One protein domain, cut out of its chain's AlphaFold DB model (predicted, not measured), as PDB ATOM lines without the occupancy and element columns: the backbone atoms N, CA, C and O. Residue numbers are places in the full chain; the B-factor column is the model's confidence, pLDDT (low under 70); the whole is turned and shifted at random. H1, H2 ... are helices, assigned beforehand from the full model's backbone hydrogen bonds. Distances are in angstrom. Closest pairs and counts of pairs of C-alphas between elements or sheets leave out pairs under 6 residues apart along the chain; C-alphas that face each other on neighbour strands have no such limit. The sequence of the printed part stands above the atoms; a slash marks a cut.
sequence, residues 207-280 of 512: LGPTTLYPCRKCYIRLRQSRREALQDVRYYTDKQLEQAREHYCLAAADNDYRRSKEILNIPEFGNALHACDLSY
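What this domain is: This is residues 207 to 280 of the 512 residues of an uncharacterized protein of Rhizopus microsporus ATCC 52813 (UniProt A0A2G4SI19). This domain has little regular structure: an elongated run of loops, with the short helices H2 and H3 together toward one end and small H1 far off toward the other, where residues 225 to 234 stick out. The printed part has 74 residues with three named helices, in the order H1, H2, H3, and no named strand; the class is all helix, though these hold only 17 residues. It is compact, with a radius of gyration of the C-alphas of 13.0 A and spans of 39 by 21 by 20 A.

How they stand to each other: Start at H2, residues 245 to 252. It touches H3, residues 275 to 278; their closest C-alphas, Ala 251 and Ala 275, are 4.1 A apart. H1, residues 233 to 237, is apart from both. In H1 and H2 every O i to N i+4 pair is within hydrogen-bond range; H3 is too short for one.

Where its parts are: Find C-alpha 245 at (209.669, 174.035, 139.776); H2 runs 10.7 A to C-alpha 252. H1 begins at (188.843, 192.309, 140.319) and spans 6.3 A; H3 spans 5.7 A.

The domain as a whole: The farthest C-alphas, Gln 231 and Asn 255, are 39.4 A apart. The printed part has no cut; the link H2 to H3 is long, 22 residues. Look for pLDDT under 70 at 23 residues, among them 224 to 234 and 265 to 271.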
ATOM      1  N   LEU A 207     195.937 169.453 135.600       72.00
ATOM      2  CA  LEU A 207     194.716 168.638 135.720       72.00
ATOM      3  C   LEU A 207     193.418 169.477 135.586       72.00
ATOM      4  O   LEU A 207     192.679 169.685 136.544       72.00
ATOM      5  N   GLY A 208     193.146 169.936 134.360       63.41
ATOM      6  CA  GLY A 208     191.968 170.603 133.807       63.41
ATOM      7  C   GLY A 208     191.012 171.319 134.778       63.41
ATOM      8  O   GLY A 208     191.444 172.007 135.692       63.41
ATOM      9  N   PRO A 209     189.682 171.231 134.572       51.59
ATOM     10  CA  PRO A 209     188.687 171.923 135.403       51.59
ATOM     11  C   PRO A 209     188.560 171.354 136.829       51.59
ATOM     12  O   PRO A 209     187.691 171.791 137.579       51.59
ATOM     13  N   THR A 210     189.370 170.352 137.180       57.22
ATOM     14  CA  THR A 210     189.384 169.700 138.492       57.22
ATOM     15  C   THR A 210     190.358 170.347 139.471       57.22
ATOM     16  O   THR A 210     190.130 170.227 140.670       57.22
ATOM     17  N   THR A 211     191.401 171.041 138.995       71.62
ATOM     18  CA  THR A 211     192.295 171.789 139.889       71.62
ATOM     19  C   THR A 211     191.619 173.063 140.394       71.62
ATOM     20  O   THR A 211     190.937 173.780 139.651       71.62
ATOM     21  N   LEU A 212     191.826 173.366 141.675       76.56
ATOM     22  CA  LEU A 212     191.461 174.663 142.240       76.56
ATOM     23  C   LEU A 212     192.492 175.746 141.898       76.56
ATOM     24  O   LEU A 212     192.196 176.922 142.101       76.56
ATOM     25  N   TYR A 213     193.648 175.371 141.348       81.81
ATOM     26  CA  TYR A 213     194.787 176.229 141.031       81.81
ATOM     27  C   TYR A 213     195.086 176.181 139.523       81.81
ATOM     28  O   TYR A 213     195.949 175.434 139.074       81.81
ATOM     29  N   PRO A 214     194.351 176.946 138.697       76.88
ATOM     30  CA  PRO A 214     194.409 176.825 137.241       76.88
ATOM     31  C   PRO A 214     195.621 177.517 136.606       76.88
ATOM     32  O   PRO A 214     195.889 177.285 135.429       76.88
ATOM     33  N   CYS A 215     196.318 178.399 137.331       79.94
ATOM     34  CA  CYS A 215     197.508 179.072 136.821       79.94
ATOM     35  C   CYS A 215     198.753 178.236 137.108       79.94
ATOM     36  O   CYS A 215     198.900 177.692 138.198       79.94
ATOM     37  N   ARG A 216     199.682 178.195 136.151       81.38
ATOM     38  CA  ARG A 216     200.989 177.545 136.329       81.38
ATOM     39  C   ARG A 216     202.051 178.410 136.987       81.38
ATOM     40  O   ARG A 216     203.059 177.913 137.478       81.38
ATOM     41  N   LYS A 217     201.863 179.722 136.925       83.38
ATOM     42  CA  LYS A 217     202.871 180.693 137.349       83.38
ATOM     43  C   LYS A 217     202.680 181.096 138.797       83.38
ATOM     44  O   LYS A 217     203.653 181.410 139.470       83.38
ATOM     45  N   CYS A 218     201.445 181.056 139.290       85.06
ATOM     46  CA  CYS A 218     201.117 181.469 140.644       85.06
ATOM     47  C   CYS A 218     200.042 180.603 141.302       85.06
ATOM     48  O   CYS A 218     199.295 179.880 140.642       85.06
ATOM     49  N   TYR A 219     199.941 180.708 142.621       84.44
ATOM     50  CA  TYR A 219     198.960 179.998 143.444       84.44
ATOM     51  C   TYR A 219     197.574 180.655 143.461       84.44
ATOM     52  O   TYR A 219     196.891 180.644 144.487       84.44
ATOM     53  N   ILE A 220     197.112 181.215 142.337       81.12
ATOM     54  CA  ILE A 220     195.750 181.751 142.290       81.12
ATOM     55  C   ILE A 220     194.731 180.620 142.426       81.12
ATOM     56  O   ILE A 220     194.728 179.666 141.647       81.12
ATOM     57  N   ARG A 221     193.837 180.745 143.407       80.56
ATOM     58  CA  ARG A 221     192.771 179.773 143.648       80.56
ATOM     59  C   ARG A 221     191.457 180.221 143.021       80.56
ATOM     60  O   ARG A 221     191.030 181.366 143.198       80.56
ATOM     61  N   LEU A 222     190.765 179.296 142.363       74.06
ATOM     62  CA  LEU A 222     189.414 179.500 141.859       74.06
ATOM     63  C   LEU A 222     188.397 179.601 142.991       74.06
ATOM     64  O   LEU A 222     188.223 178.675 143.786       74.06
ATOM     65  N   ARG A 223     187.660 180.715 143.009       70.94
ATOM     66  CA  ARG A 223     186.491 180.895 143.873       70.94
ATOM     67  C   ARG A 223     185.249 180.378 143.140       70.94
ATOM     68  O   ARG A 223     184.899 180.869 142.071       70.94
ATOM     69  N   GLN A 224     184.589 179.363 143.699       57.31
ATOM     70  CA  GLN A 224     183.474 178.653 143.050       57.31
ATOM     71  C   GLN A 224     182.138 179.430 143.063       57.31
ATOM     72  O   GLN A 224     181.183 179.021 142.401       57.31
ATOM     73  N   SER A 225     182.028 180.550 143.790       52.75
ATOM     74  CA  SER A 225     180.747 181.240 143.976       52.75
ATOM     75  C   SER A 225     180.451 182.270 142.863       52.75
ATOM     76  O   SER A 225     181.227 183.184 142.579       52.75
ATOM     77  N   ARG A 226     179.261 182.166 142.240       47.72
ATOM     78  CA  ARG A 226     178.743 183.137 141.241       47.72
ATOM     79  C   ARG A 226     178.537 184.554 141.796       47.72
ATOM     80  O   ARG A 226     178.339 185.470 141.005       47.72
ATOM     81  N   ARG A 227     178.501 184.722 143.124       41.91
ATOM     82  CA  ARG A 227     178.196 185.998 143.793       41.91
ATOM     83  C   ARG A 227     179.449 186.791 144.179       41.91
ATOM     84  O   ARG A 227     179.383 188.011 144.148       41.91
ATOM     85  N   GLU A 228     180.577 186.132 144.454       45.56
ATOM     86  CA  GLU A 228     181.811 186.809 144.905       45.56
ATOM     87  C   GLU A 228     182.809 187.062 143.761       45.56
ATOM     88  O   GLU A 228     183.571 188.022 143.812       45.56
ATOM     89  N   ALA A 229     182.792 186.248 142.695       47.62
ATOM     90  CA  ALA A 229     183.805 186.290 141.630       47.62
ATOM     91  C   ALA A 229     183.838 187.589 140.795       47.62
ATOM     92  O   ALA A 229     184.848 187.874 140.160       47.62
ATOM     93  N   LEU A 230     182.750 188.366 140.776       48.25
ATOM     94  CA  LEU A 230     182.652 189.625 140.019       48.25
ATOM     95  C   LEU A 230     182.957 190.875 140.859       48.25
ATOM     96  O   LEU A 230     183.062 191.955 140.286       48.25
ATOM     97  N   GLN A 231     183.054 190.754 142.188       49.31
ATOM     98  CA  GLN A 231     183.161 191.919 143.077       49.31
ATOM     99  C   GLN A 231     184.604 192.309 143.411       49.31
ATOM    100  O   GLN A 231     184.839 193.454 143.782       49.31
ATOM    101  N   ASP A 232     185.569 191.408 143.223       62.06
ATOM    102  CA  ASP A 232     186.964 191.647 143.591       62.06
ATOM    103  C   ASP A 232     187.902 191.389 142.408       62.06
ATOM    104  O   ASP A 232     188.576 190.367 142.311       62.06
ATOM    105  N   VAL A 233     187.901 192.322 141.452       60.72
ATOM    106  CA  VAL A 233     188.843 192.309 140.319       60.72
ATOM    107  C   VAL A 233     190.289 192.329 140.823       60.72
ATOM    108  O   VAL A 233     191.135 191.678 140.218       60.72
ATOM    109  N   ARG A 234     190.551 193.001 141.957       65.38
ATOM    110  CA  ARG A 234     191.890 193.108 142.552       65.38
ATOM    111  C   ARG A 234     192.453 191.743 142.919       65.38
ATOM    112  O   ARG A 234     193.593 191.464 142.571       65.38
ATOM    113  N   TYR A 235     191.635 190.838 143.456       73.25
ATOM    114  CA  TYR A 235     192.057 189.456 143.715       73.25
ATOM    115  C   TYR A 235     192.664 188.746 142.488       73.25
ATOM    116  O   TYR A 235     193.596 187.962 142.644       73.25
ATOM    117  N   TYR A 236     192.165 189.017 141.276       69.06
ATOM    118  CA  TYR A 236     192.665 188.402 140.038       69.06
ATOM    119  C   TYR A 236     193.731 189.236 139.316       69.06
ATOM    120  O   TYR A 236     194.324 188.744 138.362       69.06
ATOM    121  N   THR A 237     193.959 190.489 139.714       68.19
ATOM    122  CA  THR A 237     194.947 191.382 139.081       68.19
ATOM    123  C   THR A 237     196.160 191.672 139.960       68.19
ATOM    124  O   THR A 237     197.170 192.163 139.458       68.19
ATOM    125  N   ASP A 238     196.073 191.391 141.257       73.12
ATOM    126  CA  ASP A 238     197.175 191.562 142.193       73.12
ATOM    127  C   ASP A 238     198.165 190.403 142.070       73.12
ATOM    128  O   ASP A 238     197.794 189.251 141.820       73.12
ATOM    129  N   LYS A 239     199.452 190.715 142.257       74.88
ATOM    130  CA  LYS A 239     200.528 189.730 142.158       74.88
ATOM    131  C   LYS A 239     200.350 188.647 143.225       74.88
ATOM    132  O   LYS A 239     200.440 188.920 144.417       74.88
ATOM    133  N   GLN A 240     200.129 187.421 142.767       80.50
ATOM    134  CA  GLN A 240     200.013 186.231 143.607       80.50
ATOM    135  C   GLN A 240     201.388 185.607 143.881       80.50
ATOM    136  O   GLN A 240     202.341 185.850 143.134       80.50
ATOM    137  N   LEU A 241     201.473 184.759 144.915       84.44
ATOM    138  CA  LEU A 241     202.674 183.969 145.201       84.44
ATOM    139  C   LEU A 241     203.025 183.088 143.997       84.44
ATOM    140  O   LEU A 241     202.167 182.371 143.472       84.44
ATOM    141  N   GLU A 242     204.280 183.151 143.564       83.94
ATOM    142  CA  GLU A 242     204.773 182.414 142.403       83.94
ATOM    143  C   GLU A 242     204.983 180.930 142.731       83.94
ATOM    144  O   GLU A 242     205.389 180.562 143.833       83.94
ATOM    145  N   GLN A 243     204.701 180.066 141.760       86.19
ATOM    146  CA  GLN A 243     204.989 178.642 141.873       86.19
ATOM    147  C   GLN A 243     206.469 178.374 141.594       86.19
ATOM    148  O   GLN A 243     207.102 179.050 140.779       86.19
ATOM    149  N   ALA A 244     207.006 177.337 142.232       85.75
ATOM    150  CA  ALA A 244     208.371 176.877 142.023       85.75
ATOM    151  C   ALA A 244     208.383 175.523 141.308       85.75
ATOM    152  O   ALA A 244     207.553 174.655 141.591       85.75
ATOM    153  N   ARG A 245     209.381 175.317 140.440       87.50
ATOM    154  CA  ARG A 245     209.669 174.035 139.776       87.50
ATOM    155  C   ARG A 245     209.666 172.845 140.741       87.50
ATOM    156  O   ARG A 245     209.181 171.775 140.396       87.50
ATOM    157  N   GLU A 246     210.179 173.027 141.953       89.12
ATOM    158  CA  GLU A 246     210.237 171.975 142.975       89.12
ATOM    159  C   GLU A 246     208.853 171.416 143.323       89.12
ATOM    160  O   GLU A 246     208.695 170.202 143.422       89.12
ATOM    161  N   HIS A 247     207.825 172.264 143.406       88.44
ATOM    162  CA  HIS A 247     206.462 171.823 143.704       88.44
ATOM    163  C   HIS A 247     205.869 170.975 142.570       88.44
ATOM    164  O   HIS A 247     205.164 170.002 142.832       88.44
ATOM    165  N   TYR A 248     206.223 171.271 141.317       89.81
ATOM    166  CA  TYR A 248     205.884 170.421 140.174       89.81
ATOM    167  C   TYR A 248     206.579 169.063 140.236       89.81
ATOM    168  O   TYR A 248     205.947 168.037 139.984       89.81
ATOM    169  N   CYS A 249     207.864 169.036 140.600       90.56
ATOM    170  CA  CYS A 249     208.604 167.789 140.778       90.56
ATOM    171  C   CYS A 249     208.016 166.935 141.912       90.56
ATOM    172  O   CYS A 249     207.858 165.728 141.742       90.56
ATOM    173  N   LEU A 250     207.638 167.552 143.037       90.06
ATOM    174  CA  LEU A 250     206.962 166.870 144.146       90.06
ATOM    175  C   LEU A 250     205.604 166.302 143.715       90.06
ATOM    176  O   LEU A 250     205.295 165.154 144.028       90.06
ATOM    177  N   ALA A 251     204.825 167.065 142.944       89.19
ATOM    178  CA  ALA A 251     203.548 166.608 142.404       89.19
ATOM    179  C   ALA A 251     203.713 165.429 141.425       89.19
ATOM    180  O   ALA A 251     202.931 164.481 141.457       89.19
ATOM    181  N   ALA A 252     204.732 165.471 140.561       90.12
ATOM    182  CA  ALA A 252     205.030 164.405 139.603       90.12
ATOM    183  C   ALA A 252     205.568 163.129 140.275       90.12
ATOM    184  O   ALA A 252     205.324 162.028 139.786       90.12
ATOM    185  N   ALA A 253     206.242 163.255 141.422       90.62
ATOM    186  CA  ALA A 253     206.695 162.116 142.219       90.62
ATOM    187  C   ALA A 253     205.536 161.329 142.868       90.62
ATOM    188  O   ALA A 253     205.745 160.222 143.381       90.62
ATOM    189  N   ASP A 254     204.309 161.867 142.860       89.12
ATOM    190  CA  ASP A 254     203.143 161.136 143.338       89.12
ATOM    191  C   ASP A 254     202.635 160.111 142.310       89.12
ATOM    192  O   ASP A 254     201.910 160.407 141.350       89.12
ATOM    193  N   ASN A 255     203.004 158.857 142.570       85.06
ATOM    194  CA  ASN A 255     202.568 157.692 141.808       85.06
ATOM    195  C   ASN A 255     201.103 157.294 142.065       85.06
ATOM    196  O   ASN A 255     200.593 156.426 141.356       85.06
ATOM    197  N   ASP A 256     200.409 157.897 143.042       85.62
ATOM    198  CA  ASP A 256     198.975 157.662 143.226       85.62
ATOM    199  C   ASP A 256     198.203 158.080 141.968       85.62
ATOM    200  O   ASP A 256     198.410 159.158 141.409       85.62
ATOM    201  N   TYR A 257     197.273 157.235 141.527       81.12
ATOM    202  CA  TYR A 257     196.410 157.511 140.383       81.12
ATOM    203  C   TYR A 257     195.633 158.822 140.555       81.12
ATOM    204  O   TYR A 257     195.470 159.569 139.590       81.12
ATOM    205  N   ARG A 258     195.179 159.115 141.781       81.12
ATOM    206  CA  ARG A 258     194.450 160.355 142.092       81.12
ATOM    207  C   ARG A 258     195.362 161.539 142.387       81.12
ATOM    208  O   ARG A 258     194.856 162.655 142.456       81.12
ATOM    209  N   ARG A 259     196.669 161.302 142.532       84.56
ATOM    210  CA  ARG A 259     197.669 162.305 142.908       84.56
ATOM    211  C   ARG A 259     197.253 163.062 144.174       84.56
ATOM    212  O   ARG A 259     197.174 164.286 144.195       84.56
ATOM    213  N   SER A 260     196.855 162.314 145.196       86.38
ATOM    214  CA  SER A 260     196.226 162.861 146.399       86.38
ATOM    215  C   SER A 260     197.207 163.186 147.526       86.38
ATOM    216  O   SER A 260     196.765 163.567 148.605       86.38
ATOM    217  N   LYS A 261     198.525 163.050 147.325       88.38
ATOM    218  CA  LYS A 261     199.496 163.414 148.365       88.38
ATOM    219  C   LYS A 261     199.568 164.919 148.559       88.38
ATOM    220  O   LYS A 261     199.596 165.676 147.595       88.38
ATOM    221  N   GLU A 262     199.652 165.333 149.814       88.00
ATOM    222  CA  GLU A 262     199.911 166.720 150.181       88.00
ATOM    223  C   GLU A 262     201.352 167.119 149.821       88.00
ATOM    224  O   GLU A 262     202.303 166.373 150.072       88.00
ATOM    225  N   ILE A 263     201.512 168.299 149.222       83.62
ATOM    226  CA  ILE A 263     202.806 168.916 148.937       83.62
ATOM    227  C   ILE A 263     203.183 169.781 150.142       83.62
ATOM    228  O   ILE A 263     202.627 170.858 150.351       83.62
ATOM    229  N   LEU A 264     204.143 169.307 150.933       71.06
ATOM    230  CA  LEU A 264     204.700 170.046 152.067       71.06
ATOM    231  C   LEU A 264     205.574 171.222 151.571       71.06
ATOM    232  O   LEU A 264     206.165 171.129 150.498       71.06
ATOM    233  N   ASN A 265     205.706 172.282 152.384       61.66
ATOM    234  CA  ASN A 265     206.561 173.477 152.176       61.66
ATOM    235  C   ASN A 265     205.988 174.671 151.381       61.66
ATOM    236  O   ASN A 265     206.753 175.418 150.776       61.66
ATOM    237  N   ILE A 266     204.680 174.943 151.447       63.72
ATOM    238  CA  ILE A 266     204.117 176.213 150.942       63.72
ATOM    239  C   ILE A 266     203.578 177.029 152.131       63.72
ATOM    240  O   ILE A 266     202.449 176.806 152.564       63.72
ATOM    241  N   PRO A 267     204.382 177.944 152.704       51.19
ATOM    242  CA  PRO A 267     204.158 178.485 154.050       51.19
ATOM    243  C   PRO A 267     203.000 179.492 154.201       51.19
ATOM    244  O   PRO A 267     202.703 179.892 155.322       51.19
ATOM    245  N   GLU A 268     202.323 179.902 153.124       56.94
ATOM    246  CA  GLU A 268     201.402 181.058 153.152       56.94
ATOM    247  C   GLU A 268     199.924 180.724 152.891       56.94
ATOM    248  O   GLU A 268     199.064 181.602 152.981       56.94
ATOM    249  N   PHE A 269     199.586 179.464 152.611       54.50
ATOM    250  CA  PHE A 269     198.204 179.061 152.355       54.50
ATOM    251  C   PHE A 269     197.705 178.129 153.457       54.50
ATOM    252  O   PHE A 269     198.177 177.012 153.604       54.50
ATOM    253  N   GLY A 270     196.683 178.554 154.203       53.69
ATOM    254  CA  GLY A 270     196.045 177.739 155.248       53.69
ATOM    255  C   GLY A 270     195.265 176.508 154.750       53.69
ATOM    256  O   GLY A 270     194.439 175.991 155.494       53.69
ATOM    257  N   ASN A 271     195.460 176.063 153.501       62.09
ATOM    258  CA  ASN A 271     194.846 174.853 152.944       62.09
ATOM    259  C   ASN A 271     195.940 173.896 152.454       62.09
ATOM    260  O   ASN A 271     196.898 174.349 151.834       62.09
ATOM    261  N   ALA A 272     195.733 172.592 152.650       73.62
ATOM    262  CA  ALA A 272     196.577 171.546 152.077       73.62
ATOM    263  C   ALA A 272     196.549 171.614 150.540       73.62
ATOM    264  O   ALA A 272     195.481 171.500 149.926       73.62
ATOM    265  N   LEU A 273     197.718 171.814 149.925       81.31
ATOM    266  CA  LEU A 273     197.897 171.697 148.480       81.31
ATOM    267  C   LEU A 273     198.195 170.239 148.146       81.31
ATOM    268  O   LEU A 273     199.106 169.654 148.726       81.31
ATOM    269  N   HIS A 274     197.467 169.657 147.200       86.38
ATOM    270  CA  HIS A 274     197.668 168.263 146.817       86.38
ATOM    271  C   HIS A 274     198.416 168.167 145.486       86.38
ATOM    272  O   HIS A 274     198.376 169.087 144.667       86.38
ATOM    273  N   ALA A 275     199.071 167.036 145.229       88.19
ATOM    274  CA  ALA A 275     199.772 166.786 143.974       88.19
ATOM    275  C   ALA A 275     198.862 167.049 142.762       88.19
ATOM    276  O   ALA A 275     199.267 167.737 141.827       88.19
ATOM    277  N   CYS A 276     197.594 166.637 142.822       86.56
ATOM    278  CA  CYS A 276     196.606 166.855 141.768       86.56
ATOM    279  C   CYS A 276     196.378 168.327 141.397       86.56
ATOM    280  O   CYS A 276     195.939 168.595 140.278       86.56
ATOM    281  N   ASP A 277     196.675 169.274 142.289       85.12
ATOM    282  CA  ASP A 277     196.523 170.702 142.012       85.12
ATOM    283  C   ASP A 277     197.594 171.223 141.040       85.12
ATOM    284  O   ASP A 277     197.309 172.140 140.268       85.12
ATOM    285  N   LEU A 278     198.789 170.615 141.041       87.06
ATOM    286  CA  LEU A 278     199.953 171.028 140.241       87.06
ATOM    287  C   LEU A 278     200.391 170.007 139.185       87.06
ATOM    288  O   LEU A 278     201.243 170.306 138.348       87.06
ATOM    289  N   SER A 279     199.851 168.790 139.195       88.38
ATOM    290  CA  SER A 279     200.254 167.790 138.211       88.38
ATOM    291  C   SER A 279     199.699 168.080 136.823       88.38
ATOM    292  O   SER A 279     198.563 168.531 136.642       88.38
ATOM    293  N   TYR A 280     200.481 167.709 135.814       86.75
ATOM    294  CA  TYR A 280     200.072 167.806 134.422       86.75
ATOM    295  C   TYR A 280     198.913 166.868 134.091       86.75
ATOM    296  O   TYR A 280     198.792 165.761 134.624       86.75
TER     297      TYR A 280